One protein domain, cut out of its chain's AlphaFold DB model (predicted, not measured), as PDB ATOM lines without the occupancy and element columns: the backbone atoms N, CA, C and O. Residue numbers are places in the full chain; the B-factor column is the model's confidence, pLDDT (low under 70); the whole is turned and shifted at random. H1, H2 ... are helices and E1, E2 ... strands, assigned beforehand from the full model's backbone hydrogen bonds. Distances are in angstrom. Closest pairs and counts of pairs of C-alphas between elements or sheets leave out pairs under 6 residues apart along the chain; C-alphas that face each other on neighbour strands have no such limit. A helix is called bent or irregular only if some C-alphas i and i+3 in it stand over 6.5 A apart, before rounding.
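What this domain is: This is residues 51 to 105 and 122 to 186 of the 630 residues of the protein "SAM_MT_RSMB_NOP domain-containing protein" of Leptomonas pyrrhocoris (UniProt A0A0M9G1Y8). A small three-stranded sheet stands at one end, with H4 in the middle of the domain over one of its faces; the long helix H1 crosses H4, and H2 and H3 pack on H1. The printed part has 120 residues, in the order E1 H1 H2 H3 H4 E2 H5 E3, and is mostly helix. The antiparallel sheet runs E2 E1 E3. The whole is compact, with a radius of gyration of the C-alphas of 14.2 A and spans of 40 by 31 by 27 A.

Where its parts are: The strands are E1, residues 51 to 55, from C-alpha 51 at (16.177, 6.268, -17.369); E2, residues 163 to 167, 13.8 A; and E3, residues 183 to 185, ending at C-alpha 185 at (22.473, 8.581, -20.562). H1, residues 57 to 77, is 30.1 A long and irregular: C-alphas 58 and 61 are 7.6 A apart. H2 is residues 89 to 104, 22.7 A; H3 122 to 131; H4 134 to 146, 17.9 A; H5 176 to 179.

How they stand to each other: N 53 and O 164 of E1 and E2 are within hydrogen-bond range at 2.9 A, as are N 54 and O 184 of E1 and E3 at 2.8 A. E2, H5 and E3 form a split strand-helix-strand unit, two strands that follow each other among the strands of the sheet, with a helix between them along the chain and E1 between them in the sheet; its crossover is right-handed. H4 is on the sheet, over E2, at a height over the sheet of 9.2 A, its local plane fitted to just 6 C-alphas. H5 only grazes the sheet with residues 176 to 178. H1, the hub, touches H4 with residues 63 to 71 alone, about perpendicular at 87 degrees; the closest C-alphas, of Gly 67 and Gly 141, are 3.8 A apart. It touches H3 with residues 64 to 71 alone, closest at C-alphas Ala 68 and Lys 125, 5.8 A, and H2 with residues 71 to 75 alone, closest at C-alphas Leu 74 and Gly 95, 5.4 A. Every O i to N i+4 pair is within hydrogen-bond range in H2, H3 and H4; H1 has 15 of 17, and H5 is too short for such a pair.

The domain as a whole: Residues 106 to 121 are not printed; C-alphas 105 and 122 are 17.9 A apart across the cut. The links H1 to H2 and H4 to E2 are long. pLDDT is under 70 at residues 79 to 85, 105 and 157 to 158.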
ATOM      1  N   ARG A  51      15.016   5.537 -16.837       81.06
ATOM      2  CA  ARG A  51      16.177   6.268 -17.369       81.06
ATOM      3  C   ARG A  51      16.366   5.908 -18.831       81.06
ATOM      4  O   ARG A  51      16.474   4.728 -19.147       81.06
ATOM      5  N   TYR A  52      16.494   6.910 -19.687       85.62
ATOM      6  CA  TYR A  52      16.787   6.718 -21.104       85.62
ATOM      7  C   TYR A  52      18.299   6.617 -21.331       85.62
ATOM      8  O   TYR A  52      19.082   7.436 -20.834       85.62
ATOM      9  N   VAL A  53      18.709   5.573 -22.050       89.38
ATOM     10  CA  VAL A  53      20.103   5.304 -22.414       89.38
ATOM     11  C   VAL A  53      20.206   4.969 -23.894       89.38
ATOM     12  O   VAL A  53      19.334   4.311 -24.450       89.38
ATOM     13  N   ARG A  54      21.300   5.381 -24.527       90.06
ATOM     14  CA  ARG A  54      21.692   4.974 -25.876       90.06
ATOM     15  C   ARG A  54      22.956   4.125 -25.795       90.06
ATOM     16  O   ARG A  54      23.895   4.492 -25.085       90.06
ATOM     17  N   VAL A  55      22.992   3.021 -26.532       89.19
ATOM     18  CA  VAL A  55      24.227   2.269 -26.796       89.19
ATOM     19  C   VAL A  55      25.109   3.100 -27.729       89.19
ATOM     20  O   VAL A  55      24.658   3.543 -28.785       89.19
ATOM     21  N   ASN A  56      26.358   3.342 -27.337       87.06
ATOM     22  CA  ASN A  56      27.323   4.054 -28.174       87.06
ATOM     23  C   ASN A  56      27.619   3.241 -29.450       87.06
ATOM     24  O   ASN A  56      28.004   2.075 -29.323       87.06
ATOM     25  N   PRO A  57      27.504   3.820 -30.664       83.19
ATOM     26  CA  PRO A  57      27.815   3.125 -31.914       83.19
ATOM     27  C   PRO A  57      29.208   2.483 -31.946       83.19
ATOM     28  O   PRO A  57      29.352   1.395 -32.494       83.19
ATOM     29  N   ARG A  58      30.219   3.083 -31.295       80.31
ATOM     30  CA  ARG A  58      31.585   2.519 -31.197       80.31
ATOM     31  C   ARG A  58      31.682   1.265 -30.324       80.31
ATOM     32  O   ARG A  58      32.661   0.533 -30.416       80.31
ATOM     33  N   CYS A  59      30.685   1.018 -29.479       85.81
ATOM     34  CA  CYS A  59      30.581  -0.171 -28.633       85.81
ATOM     35  C   CYS A  59      29.515  -1.154 -29.145       85.81
ATOM     36  O   CYS A  59      29.268  -2.170 -28.499       85.81
ATOM     37  N   LEU A  60      28.875  -0.864 -30.285       85.75
ATOM     38  CA  LEU A  60      27.735  -1.623 -30.794       85.75
ATOM     39  C   LEU A  60      28.072  -3.104 -31.005       85.75
ATOM     40  O   LEU A  60      27.332  -3.949 -30.518       85.75
ATOM     41  N   THR A  61      29.188  -3.415 -31.670       86.50
ATOM     42  CA  THR A  61      29.607  -4.800 -31.946       86.50
ATOM     43  C   THR A  61      29.739  -5.618 -30.665       86.50
ATOM     44  O   THR A  61      29.173  -6.699 -30.586       86.50
ATOM     45  N   GLN A  62      30.367  -5.058 -29.624       87.25
ATOM     46  CA  GLN A  62      30.484  -5.716 -28.322       87.25
ATOM     47  C   GLN A  62      29.106  -6.029 -27.720       87.25
ATOM     48  O   GLN A  62      28.856  -7.155 -27.306       87.25
ATOM     49  N   VAL A  63      28.189  -5.055 -27.699       91.19
ATOM     50  CA  VAL A  63      26.844  -5.266 -27.136       91.19
ATOM     51  C   VAL A  63      26.043  -6.283 -27.964       91.19
ATOM     52  O   VAL A  63      25.230  -7.016 -27.406       91.19
ATOM     53  N   LEU A  64      26.284  -6.375 -29.276       90.94
ATOM     54  CA  LEU A  64      25.702  -7.411 -30.135       90.94
ATOM     55  C   LEU A  64      26.324  -8.796 -29.889       90.94
ATOM     56  O   LEU A  64      25.578  -9.770 -29.854       90.94
ATOM     57  N   ASP A  65      27.636  -8.894 -29.652       90.06
ATOM     58  CA  ASP A  65      28.318 -10.136 -29.255       90.06
ATOM     59  C   ASP A  65      27.813 -10.654 -27.896       90.06
ATOM     60  O   ASP A  65      27.518 -11.843 -27.756       90.06
ATOM     61  N   ASP A  66      27.668  -9.765 -26.907       90.50
ATOM     62  CA  ASP A  66      27.073 -10.067 -25.597       90.50
ATOM     63  C   ASP A  66      25.595 -10.482 -25.737       90.50
ATOM     64  O   ASP A  66      25.122 -11.393 -25.051       90.50
ATOM     65  N   GLY A  67      24.863  -9.858 -26.667       90.69
ATOM     66  CA  GLY A  67      23.495 -10.232 -27.026       90.69
ATOM     67  C   GLY A  67      23.399 -11.613 -27.679       90.69
ATOM     68  O   GLY A  67      22.521 -12.398 -27.320       90.69
ATOM     69  N   ALA A  68      24.321 -11.944 -28.584       90.12
ATOM     70  CA  ALA A  68      24.392 -13.240 -29.255       90.12
ATOM     71  C   ALA A  68      24.767 -14.374 -28.283       90.12
ATOM     72  O   ALA A  68      24.188 -15.458 -28.346       90.12
ATOM     73  N   GLU A  69      25.661 -14.115 -27.324       88.94
ATOM     74  CA  GLU A  69      25.897 -14.996 -26.168       88.94
ATOM     75  C   GLU A  69      24.627 -15.189 -25.325       88.94
ATOM     76  O   GLU A  69      24.324 -16.305 -24.899       88.94
ATOM     77  N   GLY A  70      23.839 -14.126 -25.129       87.69
ATOM     78  CA  GLY A  70      22.508 -14.202 -24.526       87.69
ATOM     79  C   GLY A  70      21.577 -15.162 -25.275       87.69
ATOM     80  O   GLY A  70      21.012 -16.065 -24.659       87.69
ATOM     81  N   VAL A  71      21.474 -15.033 -26.604       87.12
ATOM     82  CA  VAL A  71      20.673 -15.934 -27.457       87.12
ATOM     83  C   VAL A  71      21.152 -17.385 -27.351       87.12
ATOM     84  O   VAL A  71      20.326 -18.281 -27.199       87.12
ATOM     85  N   LEU A  72      22.466 -17.638 -27.369       86.00
ATOM     86  CA  LEU A  72      23.022 -18.991 -27.224       86.00
ATOM     87  C   LEU A  72      22.651 -19.631 -25.875       86.00
ATOM     88  O   LEU A  72      22.263 -20.800 -25.836       86.00
ATOM     89  N   ARG A  73      22.718 -18.868 -24.776       84.06
ATOM     90  CA  ARG A  73      22.338 -19.338 -23.429       84.06
ATOM     91  C   ARG A  73      20.832 -19.558 -23.287       84.06
ATOM     92  O   ARG A  73      20.416 -20.544 -22.685       84.06
ATOM     93  N   LEU A  74      20.004 -18.681 -23.857       84.00
ATOM     94  CA  LEU A  74      18.553 -18.884 -23.894       84.00
ATOM     95  C   LEU A  74      18.183 -20.087 -24.770       84.00
ATOM     96  O   LEU A  74      17.291 -20.853 -24.412       84.00
ATOM     97  N   GLY A  75      18.893 -20.308 -25.877       75.44
ATOM     98  CA  GLY A  75      18.704 -21.450 -26.770       75.44
ATOM     99  C   GLY A  75      18.949 -22.800 -26.093       75.44
ATOM    100  O   GLY A  75      18.178 -23.733 -26.303       75.44
ATOM    101  N   THR A  76      19.964 -22.909 -25.231       78.12
ATOM    102  CA  THR A  76      20.192 -24.139 -24.454       78.12
ATOM    103  C   THR A  76      19.162 -24.309 -23.333       78.12
ATOM    104  O   THR A  76      18.591 -25.389 -23.193       78.12
ATOM    105  N   LEU A  77      18.856 -23.253 -22.572       75.50
ATOM    106  CA  LEU A  77      17.925 -23.310 -21.432       75.50
ATOM    107  C   LEU A  77      16.444 -23.475 -21.827       75.50
ATOM    108  O   LEU A  77      15.673 -24.053 -21.063       75.50
ATOM    109  N   SER A  78      16.042 -23.020 -23.016       70.31
ATOM    110  CA  SER A  78      14.679 -23.207 -23.558       70.31
ATOM    111  C   SER A  78      14.392 -24.634 -24.039       70.31
ATOM    112  O   SER A  78      13.241 -24.964 -24.304       70.31
ATOM    113  N   SER A  79      15.410 -25.501 -24.115       66.62
ATOM    114  CA  SER A  79      15.230 -26.939 -24.376       66.62
ATOM    115  C   SER A  79      14.836 -27.755 -23.132       66.62
ATOM    116  O   SER A  79      14.539 -28.945 -23.249       66.62
ATOM    117  N   LEU A  80      14.830 -27.134 -21.946       65.38
ATOM    118  CA  LEU A  80      14.481 -27.776 -20.677       65.38
ATOM    119  C   LEU A  80      12.957 -27.751 -20.433       65.38
ATOM    120  O   LEU A  80      12.318 -26.752 -20.766       65.38
ATOM    121  N   PRO A  81      12.365 -28.791 -19.808       65.94
ATOM    122  CA  PRO A  81      10.945 -28.802 -19.443       65.94
ATOM    123  C   PRO A  81      10.543 -27.631 -18.531       65.94
ATOM    124  O   PRO A  81      11.310 -27.248 -17.642       65.94
ATOM    125  N   ASP A  82       9.320 -27.116 -18.702       63.72
ATOM    126  CA  ASP A  82       8.838 -25.888 -18.045       63.72
ATOM    127  C   ASP A  82       8.965 -25.891 -16.512       63.72
ATOM    128  O   ASP A  82       9.367 -24.871 -15.951       63.72
ATOM    129  N   ASP A  83       8.704 -27.030 -15.857       59.09
ATOM    130  CA  ASP A  83       8.794 -27.216 -14.395       59.09
ATOM    131  C   ASP A  83      10.238 -27.183 -13.846       59.09
ATOM    132  O   ASP A  83      10.456 -27.222 -12.635       59.09
ATOM    133  N   SER A  84      11.240 -27.140 -14.729       60.34
ATOM    134  CA  SER A  84      12.670 -27.214 -14.391       60.34
ATOM    135  C   SER A  84      13.502 -26.033 -14.904       60.34
ATOM    136  O   SER A  84      14.686 -25.927 -14.580       60.34
ATOM    137  N   SER A  85      12.906 -25.142 -15.702       64.94
ATOM    138  CA  SER A  85      13.619 -24.029 -16.329       64.94
ATOM    139  C   SER A  85      13.650 -22.789 -15.420       64.94
ATOM    140  O   SER A  85      12.591 -22.320 -15.000       64.94
ATOM    141  N   PRO A  86      14.828 -22.191 -15.145       75.88
ATOM    142  CA  PRO A  86      14.943 -20.964 -14.352       75.88
ATOM    143  C   PRO A  86      14.545 -19.691 -15.126       75.88
ATOM    144  O   PRO A  86      14.668 -18.593 -14.590       75.88
ATOM    145  N   LEU A  87      14.122 -19.818 -16.390       75.81
ATOM    146  CA  LEU A  87      13.793 -18.695 -17.267       75.81
ATOM    147  C   LEU A  87      12.447 -18.052 -16.917       75.81
ATOM    148  O   LEU A  87      11.447 -18.737 -16.697       75.81
ATOM    149  N   THR A  88      12.372 -16.728 -16.985       81.94
ATOM    150  CA  THR A  88      11.090 -16.009 -16.991       81.94
ATOM    151  C   THR A  88      10.291 -16.293 -18.271       81.94
ATOM    152  O   THR A  88      10.824 -16.786 -19.271       81.94
ATOM    153  N   SER A  89       8.990 -15.985 -18.269       78.62
ATOM    154  CA  SER A  89       8.134 -16.153 -19.454       78.62
ATOM    155  C   SER A  89       8.596 -15.294 -20.640       78.62
ATOM    156  O   SER A  89       8.545 -15.752 -21.777       78.62
ATOM    157  N   GLU A  90       9.105 -14.084 -20.377       77.62
ATOM    158  CA  GLU A  90       9.645 -13.186 -21.410       77.62
ATOM    159  C   GLU A  90      10.953 -13.726 -22.009       77.62
ATOM    160  O   GLU A  90      11.132 -13.702 -23.222       77.62
ATOM    161  N   GLU A  91      11.852 -14.278 -21.189       81.38
ATOM    162  CA  GLU A  91      13.090 -14.911 -21.672       81.38
ATOM    163  C   GLU A  91      12.813 -16.174 -22.501       81.38
ATOM    164  O   GLU A  91      13.493 -16.410 -23.502       81.38
ATOM    165  N   ARG A  92      11.790 -16.960 -22.127       80.19
ATOM    166  CA  ARG A  92      11.288 -18.081 -22.941       80.19
ATOM    167  C   ARG A  92      10.747 -17.593 -24.284       80.19
ATOM    168  O   ARG A  92      11.189 -18.092 -25.316       80.19
ATOM    169  N   GLN A  93       9.862 -16.593 -24.283       82.19
ATOM    170  CA  GLN A  93       9.308 -16.008 -25.508       82.19
ATOM    171  C   GLN A  93      10.416 -15.490 -26.438       82.19
ATOM    172  O   GLN A  93      10.469 -15.883 -27.602       82.19
ATOM    173  N   LEU A  94      11.346 -14.683 -25.919       80.06
ATOM    174  CA  LEU A  94      12.438 -14.105 -26.703       80.06
ATOM    175  C   LEU A  94      13.392 -15.184 -27.252       80.06
ATOM    176  O   LEU A  94      13.896 -15.067 -28.370       80.06
ATOM    177  N   GLY A  95      13.615 -16.261 -26.489       80.38
ATOM    178  CA  GLY A  95      14.347 -17.442 -26.946       80.38
ATOM    179  C   GLY A  95      13.644 -18.159 -28.104       80.38
ATOM    180  O   GLY A  95      14.296 -18.517 -29.087       80.38
ATOM    181  N   CYS A  96      12.320 -18.325 -28.033       80.81
ATOM    182  CA  CYS A  96      11.518 -18.884 -29.122       80.81
ATOM    183  C   CYS A  96      11.538 -17.992 -30.372       80.81
ATOM    184  O   CYS A  96      11.776 -18.502 -31.465       80.81
ATOM    185  N   GLU A  97      11.356 -16.678 -30.227       81.38
ATOM    186  CA  GLU A  97      11.423 -15.705 -31.328       81.38
ATOM    187  C   GLU A  97      12.790 -15.745 -32.031       81.38
ATOM    188  O   GLU A  97      12.860 -15.913 -33.250       81.38
ATOM    189  N   ALA A  98      13.892 -15.692 -31.274       81.19
ATOM    190  CA  ALA A  98      15.240 -15.779 -31.836       81.19
ATOM    191  C   ALA A  98      15.495 -17.119 -32.556       81.19
ATOM    192  O   ALA A  98      16.094 -17.136 -33.633       81.19
ATOM    193  N   GLN A  99      15.006 -18.242 -32.014       80.88
ATOM    194  CA  GLN A  99      15.089 -19.543 -32.689       80.88
ATOM    195  C   GLN A  99      14.256 -19.610 -33.974       80.88
ATOM    196  O   GLN A  99      14.678 -20.264 -34.926       80.88
ATOM    197  N   LEU A 100      13.083 -18.972 -34.016       81.62
ATOM    198  CA  LEU A 100      12.251 -18.913 -35.219       81.62
ATOM    199  C   LEU A 100      12.956 -18.121 -36.328       81.62
ATOM    200  O   LEU A 100      13.048 -18.628 -37.444       81.62
ATOM    201  N   HIS A 101      13.541 -16.963 -36.006       80.88
ATOM    202  CA  HIS A 101      14.328 -16.169 -36.956       80.88
ATOM    203  C   HIS A 101      15.547 -16.928 -37.514       80.88
ATOM    204  O   HIS A 101      15.766 -16.955 -38.724       80.88
ATOM    205  N   LEU A 102      16.298 -17.636 -36.662       82.69
ATOM    206  CA  LEU A 102      17.420 -18.482 -37.101       82.69
ATOM    207  C   LEU A 102      16.977 -19.620 -38.043       82.69
ATOM    208  O   LEU A 102      17.707 -20.002 -38.959       82.69
ATOM    209  N   ARG A 103      15.768 -20.162 -37.847       81.00
ATOM    210  CA  ARG A 103      15.194 -21.199 -38.723       81.00
ATOM    211  C   ARG A 103      14.663 -20.636 -40.043       81.00
ATOM    212  O   ARG A 103      14.728 -21.349 -41.038       81.00
ATOM    213  N   SER A 104      14.158 -19.398 -40.082       74.25
ATOM    214  CA  SER A 104      13.702 -18.762 -41.330       74.25
ATOM    215  C   SER A 104      14.852 -18.291 -42.222       74.25
ATOM    216  O   SER A 104      14.742 -18.385 -43.439       74.25
ATOM    217  N   GLU A 105      15.966 -17.852 -41.629       68.12
ATOM    218  CA  GLU A 105      17.198 -17.449 -42.333       68.12
ATOM    219  C   GLU A 105      18.090 -18.643 -42.740       68.12
ATOM    220  O   GLU A 105      19.153 -18.473 -43.339       68.12
ATOM    221  N   ALA A 122      32.985 -17.981 -33.086       70.31
ATOM    222  CA  ALA A 122      32.890 -16.708 -33.798       70.31
ATOM    223  C   ALA A 122      31.970 -16.770 -35.031       70.31
ATOM    224  O   ALA A 122      31.222 -15.825 -35.271       70.31
ATOM    225  N   PHE A 123      31.968 -17.882 -35.780       76.00
ATOM    226  CA  PHE A 123      31.058 -18.061 -36.920       76.00
ATOM    227  C   PHE A 123      29.595 -18.105 -36.459       76.00
ATOM    228  O   PHE A 123      28.743 -17.418 -37.021       76.00
ATOM    229  N   THR A 124      29.313 -18.833 -35.373       82.69
ATOM    230  CA  THR A 124      27.972 -18.896 -34.778       82.69
ATOM    231  C   THR A 124      27.484 -17.522 -34.308       82.69
ATOM    232  O   THR A 124      26.335 -17.168 -34.565       82.69
ATOM    233  N   LYS A 125      28.349 -16.716 -33.669       85.19
ATOM    234  CA  LYS A 125      28.005 -15.337 -33.273       85.19
ATOM    235  C   LYS A 125      27.694 -14.456 -34.471       85.19
ATOM    236  O   LYS A 125      26.657 -13.805 -34.468       85.19
ATOM    237  N   ALA A 126      28.550 -14.471 -35.495       84.56
ATOM    238  CA  ALA A 126      28.340 -13.687 -36.706       84.56
ATOM    239  C   ALA A 126      26.979 -14.005 -37.348       84.56
ATOM    240  O   ALA A 126      26.217 -13.086 -37.637       84.56
ATOM    241  N   HIS A 127      26.630 -15.292 -37.467       85.44
ATOM    242  CA  HIS A 127      25.330 -15.715 -37.992       85.44
ATOM    243  C   HIS A 127      24.147 -15.228 -37.133       85.44
ATOM    244  O   HIS A 127      23.176 -14.699 -37.673       85.44
ATOM    245  N   ILE A 128      24.237 -15.325 -35.799       87.25
ATOM    246  CA  ILE A 128      23.202 -14.805 -34.887       87.25
ATOM    247  C   ILE A 128      23.048 -13.285 -35.021       87.25
ATOM    248  O   ILE A 128      21.924 -12.796 -35.079       87.25
ATOM    249  N   ILE A 129      24.158 -12.547 -35.113       87.38
ATOM    250  CA  ILE A 129      24.161 -11.086 -35.273       87.38
ATOM    251  C   ILE A 129      23.506 -10.660 -36.594       87.38
ATOM    252  O   ILE A 129      22.859  -9.615 -36.634       87.38
ATOM    253  N   THR A 130      23.634 -11.463 -37.655       85.12
ATOM    254  CA  THR A 130      22.955 -11.209 -38.936       85.12
ATOM    255  C   THR A 130      21.482 -11.626 -38.955       85.12
ATOM    256  O   THR A 130      20.687 -10.942 -39.589       85.12
ATOM    257  N   ALA A 131      21.112 -12.721 -38.282       84.25
ATOM    258  CA  ALA A 131      19.792 -13.346 -38.424       84.25
ATOM    259  C   ALA A 131      18.759 -12.924 -37.360       84.25
ATOM    260  O   ALA A 131      17.558 -13.044 -37.587       84.25
ATOM    261  N   VAL A 132      19.192 -12.461 -36.182       84.94
ATOM    262  CA  VAL A 132      18.292 -12.069 -35.080       84.94
ATOM    263  C   VAL A 132      18.086 -10.547 -35.075       84.94
ATOM    264  O   VAL A 132      19.062  -9.807 -35.214       84.94
ATOM    265  N   PRO A 133      16.855 -10.037 -34.854       85.75
ATOM    266  CA  PRO A 133      16.592  -8.601 -34.796       85.75
ATOM    267  C   PRO A 133      17.554  -7.837 -33.875       85.75
ATOM    268  O   PRO A 133      17.724  -8.145 -32.692       85.75
ATOM    269  N   LYS A 134      18.158  -6.774 -34.412       85.19
ATOM    270  CA  LYS A 134      19.167  -5.956 -33.720       85.19
ATOM    271  C   LYS A 134      18.659  -5.361 -32.400       85.19
ATOM    272  O   LYS A 134      19.423  -5.236 -31.446       85.19
ATOM    273  N   SER A 135      17.372  -5.020 -32.321       84.00
ATOM    274  CA  SER A 135      16.693  -4.583 -31.091       84.00
ATOM    275  C   SER A 135      16.734  -5.653 -29.994       84.00
ATOM    276  O   SER A 135      17.078  -5.342 -28.855       84.00
ATOM    277  N   THR A 136      16.450  -6.910 -30.342       86.19
ATOM    278  CA  THR A 136      16.498  -8.079 -29.453       86.19
ATOM    279  C   THR A 136      17.907  -8.321 -28.920       86.19
ATOM    280  O   THR A 136      18.099  -8.410 -27.706       86.19
ATOM    281  N   LEU A 137      18.914  -8.330 -29.802       89.94
ATOM    282  CA  LEU A 137      20.317  -8.491 -29.404       89.94
ATOM    283  C   LEU A 137      20.793  -7.353 -28.490       89.94
ATOM    284  O   LEU A 137      21.449  -7.610 -27.485       89.94
ATOM    285  N   LEU A 138      20.414  -6.105 -28.779       91.19
ATOM    286  CA  LEU A 138      20.774  -4.951 -27.950       91.19
ATOM    287  C   LEU A 138      20.111  -4.980 -26.566       91.19
ATOM    288  O   LEU A 138      20.771  -4.645 -25.581       91.19
ATOM    289  N   ARG A 139      18.843  -5.411 -26.459       91.69
ATOM    290  CA  ARG A 139      18.186  -5.635 -25.157       91.69
ATOM    291  C   ARG A 139      18.920  -6.706 -24.349       91.69
ATOM    292  O   ARG A 139      19.237  -6.459 -23.188       91.69
ATOM    293  N   LEU A 140      19.236  -7.849 -24.966       91.56
ATOM    294  CA  LEU A 140      19.954  -8.957 -24.324       91.56
ATOM    295  C   LEU A 140      21.363  -8.564 -23.872       91.56
ATOM    296  O   LEU A 140      21.718  -8.794 -22.718       91.56
ATOM    297  N   GLY A 141      22.145  -7.927 -24.746       92.81
ATOM    298  CA  GLY A 141      23.503  -7.489 -24.434       92.81
ATOM    299  C   GLY A 141      23.531  -6.470 -23.297       92.81
ATOM    300  O   GLY A 141      24.313  -6.608 -22.359       92.81
ATOM    301  N   VAL A 142      22.625  -5.483 -23.306       93.44
ATOM    302  CA  VAL A 142      22.535  -4.506 -22.210       93.44
ATOM    303  C   VAL A 142      22.015  -5.140 -20.920       93.44
ATOM    304  O   VAL A 142      22.562  -4.831 -19.864       93.44
ATOM    305  N   ALA A 143      21.037  -6.050 -20.962       92.56
ATOM    306  CA  ALA A 143      20.609  -6.804 -19.780       92.56
ATOM    307  C   ALA A 143      21.775  -7.610 -19.176       92.56
ATOM    308  O   ALA A 143      22.061  -7.478 -17.984       92.56
ATOM    309  N   HIS A 144      22.532  -8.339 -20.007       90.81
ATOM    310  CA  HIS A 144      23.699  -9.100 -19.563       90.81
ATOM    311  C   HIS A 144      24.779  -8.202 -18.939       90.81
ATOM    312  O   HIS A 144      25.208  -8.456 -17.814       90.81
ATOM    313  N   LEU A 145      25.174  -7.132 -19.634       91.19
ATOM    314  CA  LEU A 145      26.219  -6.204 -19.192       91.19
ATOM    315  C   LEU A 145      25.836  -5.416 -17.930       91.19
ATOM    316  O   LEU A 145      26.703  -5.061 -17.130       91.19
ATOM    317  N   THR A 146      24.552  -5.097 -17.752       91.56
ATOM    318  CA  THR A 146      24.061  -4.360 -16.573       91.56
ATOM    319  C   THR A 146      23.757  -5.264 -15.379       91.56
ATOM    320  O   THR A 146      23.662  -4.747 -14.265       91.56
ATOM    321  N   GLY A 147      23.605  -6.578 -15.594       89.62
ATOM    322  CA  GLY A 147      23.111  -7.527 -14.592       89.62
ATOM    323  C   GLY A 147      21.628  -7.339 -14.252       89.62
ATOM    324  O   GLY A 147      21.185  -7.773 -13.190       89.62
ATOM    325  N   LEU A 148      20.872  -6.646 -15.108       90.06
ATOM    326  CA  LEU A 148      19.454  -6.364 -14.902       90.06
ATOM    327  C   LEU A 148      18.567  -7.473 -15.496       90.06
ATOM    328  O   LEU A 148      18.894  -7.998 -16.560       90.06
ATOM    329  N   PRO A 149      17.400  -7.775 -14.889       88.56
ATOM    330  CA  PRO A 149      16.396  -8.634 -15.512       88.56
ATOM    331  C   PRO A 149      15.949  -8.066 -16.864       88.56
ATOM    332  O   PRO A 149      15.700  -6.859 -16.969       88.56
ATOM    333  N   LEU A 150      15.781  -8.929 -17.870       88.38
ATOM    334  CA  LEU A 150      15.416  -8.549 -19.243       88.38
ATOM    335  C   LEU A 150      14.165  -7.650 -19.311       88.38
ATOM    336  O   LEU A 150      14.181  -6.627 -19.999       88.38
ATOM    337  N   ALA A 151      13.138  -7.958 -18.513       85.56
ATOM    338  CA  ALA A 151      11.900  -7.179 -18.381       85.56
ATOM    339  C   ALA A 151      12.111  -5.707 -17.979       85.56
ATOM    340  O   ALA A 151      11.287  -4.832 -18.260       85.56
ATOM    341  N   SER A 152      13.223  -5.405 -17.304       86.44
ATOM    342  CA  SER A 152      13.560  -4.042 -16.884       86.44
ATOM    343  C   SER A 152      14.312  -3.240 -17.956       86.44
ATOM    344  O   SER A 152      14.359  -2.012 -17.855       86.44
ATOM    345  N   VAL A 153      14.836  -3.909 -18.993       90.50
ATOM    346  CA  VAL A 153      15.554  -3.317 -20.131       90.50
ATOM    347  C   VAL A 153      14.641  -3.325 -21.356       90.50
ATOM    348  O   VAL A 153      14.512  -4.333 -22.050       90.50
ATOM    349  N   GLN A 154      13.990  -2.199 -21.633       85.62
ATOM    350  CA  GLN A 154      12.976  -2.088 -22.691       85.62
ATOM    351  C   GLN A 154      13.474  -1.184 -23.821       85.62
ATOM    352  O   GLN A 154      14.060  -0.142 -23.544       85.62
ATOM    353  N   SER A 155      13.235  -1.534 -25.084       83.00
ATOM    354  CA  SER A 155      13.498  -0.614 -26.205       83.00
ATOM    355  C   SER A 155      12.575   0.604 -26.146       83.00
ATOM    356  O   SER A 155      11.453   0.496 -25.660       83.00
ATOM    357  N   VAL A 156      13.022   1.756 -26.656       77.94
ATOM    358  CA  VAL A 156      12.139   2.909 -26.908       77.94
ATOM    359  C   VAL A 156      11.595   2.788 -28.337       77.94
ATOM    360  O   VAL A 156      12.342   3.109 -29.258       77.94
ATOM    361  N   PRO A 157      10.332   2.363 -28.562       68.94
ATOM    362  CA  PRO A 157       9.887   1.890 -29.882       68.94
ATOM    363  C   PRO A 157       9.719   2.977 -30.949       68.94
ATOM    364  O   PRO A 157       9.269   2.694 -32.044       68.94
ATOM    365  N   TRP A 158       9.998   4.239 -30.630       67.00
ATOM    366  CA  TRP A 158       9.880   5.370 -31.553       67.00
ATOM    367  C   TRP A 158      11.225   6.061 -31.820       67.00
ATOM    368  O   TRP A 158      11.274   7.109 -32.461       67.00
ATOM    369  N   LEU A 159      12.325   5.484 -31.324       75.12
ATOM    370  CA  LEU A 159      13.682   5.988 -31.514       75.12
ATOM    371  C   LEU A 159      14.557   5.001 -32.301       75.12
ATOM    372  O   LEU A 159      14.208   3.830 -32.448       75.12
ATOM    373  N   PRO A 160      15.711   5.454 -32.826       73.38
ATOM    374  CA  PRO A 160      16.667   4.574 -33.485       73.38
ATOM    375  C   PRO A 160      17.053   3.379 -32.605       73.38
ATOM    376  O   PRO A 160      17.171   3.502 -31.381       73.38
ATOM    377  N   CYS A 161      17.291   2.230 -33.241       71.69
ATOM    378  CA  CYS A 161      17.688   1.011 -32.543       71.69
ATOM    379  C   CYS A 161      18.887   1.251 -31.597       71.69
ATOM    380  O   CYS A 161      19.852   1.941 -31.934       71.69
ATOM    381  N   GLY A 162      18.814   0.693 -30.386       82.38
ATOM    382  CA  GLY A 162      19.819   0.908 -29.339       82.38
ATOM    383  C   GLY A 162      19.545   2.070 -28.387       82.38
ATOM    384  O   GLY A 162      20.361   2.298 -27.493       82.38
ATOM    385  N   VAL A 163      18.407   2.767 -28.508       87.00
ATOM    386  CA  VAL A 163      17.852   3.538 -27.386       87.00
ATOM    387  C   VAL A 163      16.954   2.639 -26.537       87.00
ATOM    388  O   VAL A 163      15.998   2.035 -27.022       87.00
ATOM    389  N   LEU A 164      17.282   2.551 -25.251       89.06
ATOM    390  CA  LEU A 164      16.662   1.675 -24.269       89.06
ATOM    391  C   LEU A 164      16.233   2.476 -23.032       89.06
ATOM    392  O   LEU A 164      16.755   3.557 -22.745       89.06
ATOM    393  N   THR A 165      15.316   1.908 -22.259       88.12
ATOM    394  CA  THR A 165      14.965   2.353 -20.915       88.12
ATOM    395  C   THR A 165      15.515   1.371 -19.886       88.12
ATOM    396  O   THR A 165      15.455   0.157 -20.079       88.12
ATOM    397  N   LEU A 166      16.061   1.911 -18.796       88.56
ATOM    398  CA  LEU A 166      16.496   1.178 -17.607       88.56
ATOM    399  C   LEU A 166      15.642   1.619 -16.402       88.56
ATOM    400  O   LEU A 166      15.142   2.752 -16.402       88.56
ATOM    401  N   PRO A 167      15.484   0.795 -15.351       84.75
ATOM    402  CA  PRO A 167      14.799   1.212 -14.129       84.75
ATOM    403  C   PRO A 167      15.558   2.357 -13.441       84.75
ATOM    404  O   PRO A 167      16.791   2.422 -13.483       84.75
ATOM    405  N   TRP A 168      14.840   3.272 -12.781       79.56
ATOM    406  CA  TRP A 168      15.463   4.421 -12.110       79.56
ATOM    407  C   TRP A 168      16.477   4.037 -11.025       79.56
ATOM    408  O   TRP A 168      17.488   4.733 -10.853       79.56
ATOM    409  N   SER A 169      16.237   2.903 -10.366       81.12
ATOM    410  CA  SER A 169      17.100   2.285  -9.357       81.12
ATOM    411  C   SER A 169      18.486   1.888  -9.881       81.12
ATOM    412  O   SER A 169      19.421   1.796  -9.085       81.12
ATOM    413  N   TYR A 170      18.671   1.710 -11.198       85.06
ATOM    414  CA  TYR A 170      19.988   1.409 -11.761       85.06
ATOM    415  C   TYR A 170      20.945   2.608 -11.580       85.06
ATOM    416  O   TYR A 170      20.673   3.701 -12.103       85.06
ATOM    417  N   PRO A 171      22.086   2.450 -10.873       84.19
ATOM    418  CA  PRO A 171      22.962   3.555 -10.479       84.19
ATOM    419  C   PRO A 171      23.890   3.984 -11.627       84.19
ATOM    420  O   PRO A 171      25.115   3.866 -11.554       84.19
ATOM    421  N   ILE A 172      23.306   4.519 -12.703       83.12
ATOM    422  CA  ILE A 172      24.004   4.789 -13.968       83.12
ATOM    423  C   ILE A 172      25.269   5.644 -13.813       83.12
ATOM    424  O   ILE A 172      26.272   5.364 -14.458       83.12
ATOM    425  N   GLY A 173      25.282   6.627 -12.906       77.25
ATOM    426  CA  GLY A 173      26.454   7.479 -12.669       77.25
ATOM    427  C   GLY A 173      27.676   6.746 -12.089       77.25
ATOM    428  O   GLY A 173      28.793   7.240 -12.230       77.25
ATOM    429  N   GLY A 174      27.477   5.585 -11.455       79.06
ATOM    430  CA  GLY A 174      28.547   4.725 -10.935       79.06
ATOM    431  C   GLY A 174      28.929   3.563 -11.859       79.06
ATOM    432  O   GLY A 174      30.012   3.001 -11.696       79.06
ATOM    433  N   SER A 175      28.074   3.220 -12.828       85.56
ATOM    434  CA  SER A 175      28.253   2.074 -13.730       85.56
ATOM    435  C   SER A 175      29.518   2.192 -14.587       85.56
ATOM    436  O   SER A 175      29.781   3.245 -15.171       85.56
ATOM    437  N   LEU A 176      30.270   1.092 -14.721       85.50
ATOM    438  CA  LEU A 176      31.403   1.007 -15.649       85.50
ATOM    439  C   LEU A 176      30.952   1.229 -17.096       85.50
ATOM    440  O   LEU A 176      31.550   2.042 -17.786       85.50
ATOM    441  N   LEU A 177      29.819   0.648 -17.508       88.25
ATOM    442  CA  LEU A 177      29.254   0.850 -18.850       88.25
ATOM    443  C   LEU A 177      28.987   2.324 -19.151       88.25
ATOM    444  O   LEU A 177      29.203   2.786 -20.268       88.25
ATOM    445  N   PHE A 178      28.527   3.079 -18.149       86.75
ATOM    446  CA  PHE A 178      28.438   4.521 -18.298       86.75
ATOM    447  C   PHE A 178      29.843   5.110 -18.402       86.75
ATOM    448  O   PHE A 178      30.120   5.767 -19.395       86.75
ATOM    449  N   ARG A 179      30.727   4.900 -17.419       83.81
ATOM    450  CA  ARG A 179      32.058   5.542 -17.342       83.81
ATOM    451  C   ARG A 179      32.927   5.303 -18.581       83.81
ATOM    452  O   ARG A 179      33.517   6.266 -19.061       83.81
ATOM    453  N   ASP A 180      32.912   4.086 -19.110       82.81
ATOM    454  CA  ASP A 180      33.710   3.630 -20.254       82.81
ATOM    455  C   ASP A 180      33.107   4.044 -21.609       82.81
ATOM    456  O   ASP A 180      33.719   3.826 -22.648       82.81
ATOM    457  N   GLY A 181      31.924   4.671 -21.611       84.44
ATOM    458  CA  GLY A 181      31.302   5.229 -22.813       84.44
ATOM    459  C   GLY A 181      30.360   4.287 -23.563       84.44
ATOM    460  O   GLY A 181      29.749   4.737 -24.526       84.44
ATOM    461  N   VAL A 182      30.177   3.041 -23.109       87.94
ATOM    462  CA  VAL A 182      29.258   2.047 -23.706       87.94
ATOM    463  C   VAL A 182      27.801   2.519 -23.647       87.94
ATOM    464  O   VAL A 182      27.076   2.430 -24.638       87.94
ATOM    465  N   LEU A 183      27.381   3.052 -22.493       89.75
ATOM    466  CA  LEU A 183      26.045   3.608 -22.273       89.75
ATOM    467  C   LEU A 183      26.085   5.131 -22.116       89.75
ATOM    468  O   LEU A 183      26.745   5.701 -21.238       89.75
ATOM    469  N   VAL A 184      25.291   5.791 -22.951       87.62
ATOM    470  CA  VAL A 184      25.109   7.239 -23.015       87.62
ATOM    471  C   VAL A 184      23.745   7.578 -22.414       87.62
ATOM    472  O   VAL A 184      22.713   7.283 -23.005       87.62
ATOM    473  N   ALA A 185      23.718   8.178 -21.222       86.19
ATOM    474  CA  ALA A 185      22.473   8.581 -20.562       86.19
ATOM    475  C   ALA A 185      21.953   9.894 -21.164       86.19
ATOM    476  O   ALA A 185      22.619  10.921 -21.035       86.19
ATOM    477  N   MET A 186      20.789   9.868 -21.811       83.56
ATOM    478  CA  MET A 186      20.241  11.016 -22.538       83.56
ATOM    479  C   MET A 186      18.722  10.938 -22.585       83.56
ATOM    480  O   MET A 186      18.184   9.880 -22.889       83.56
TER     481      MET A 186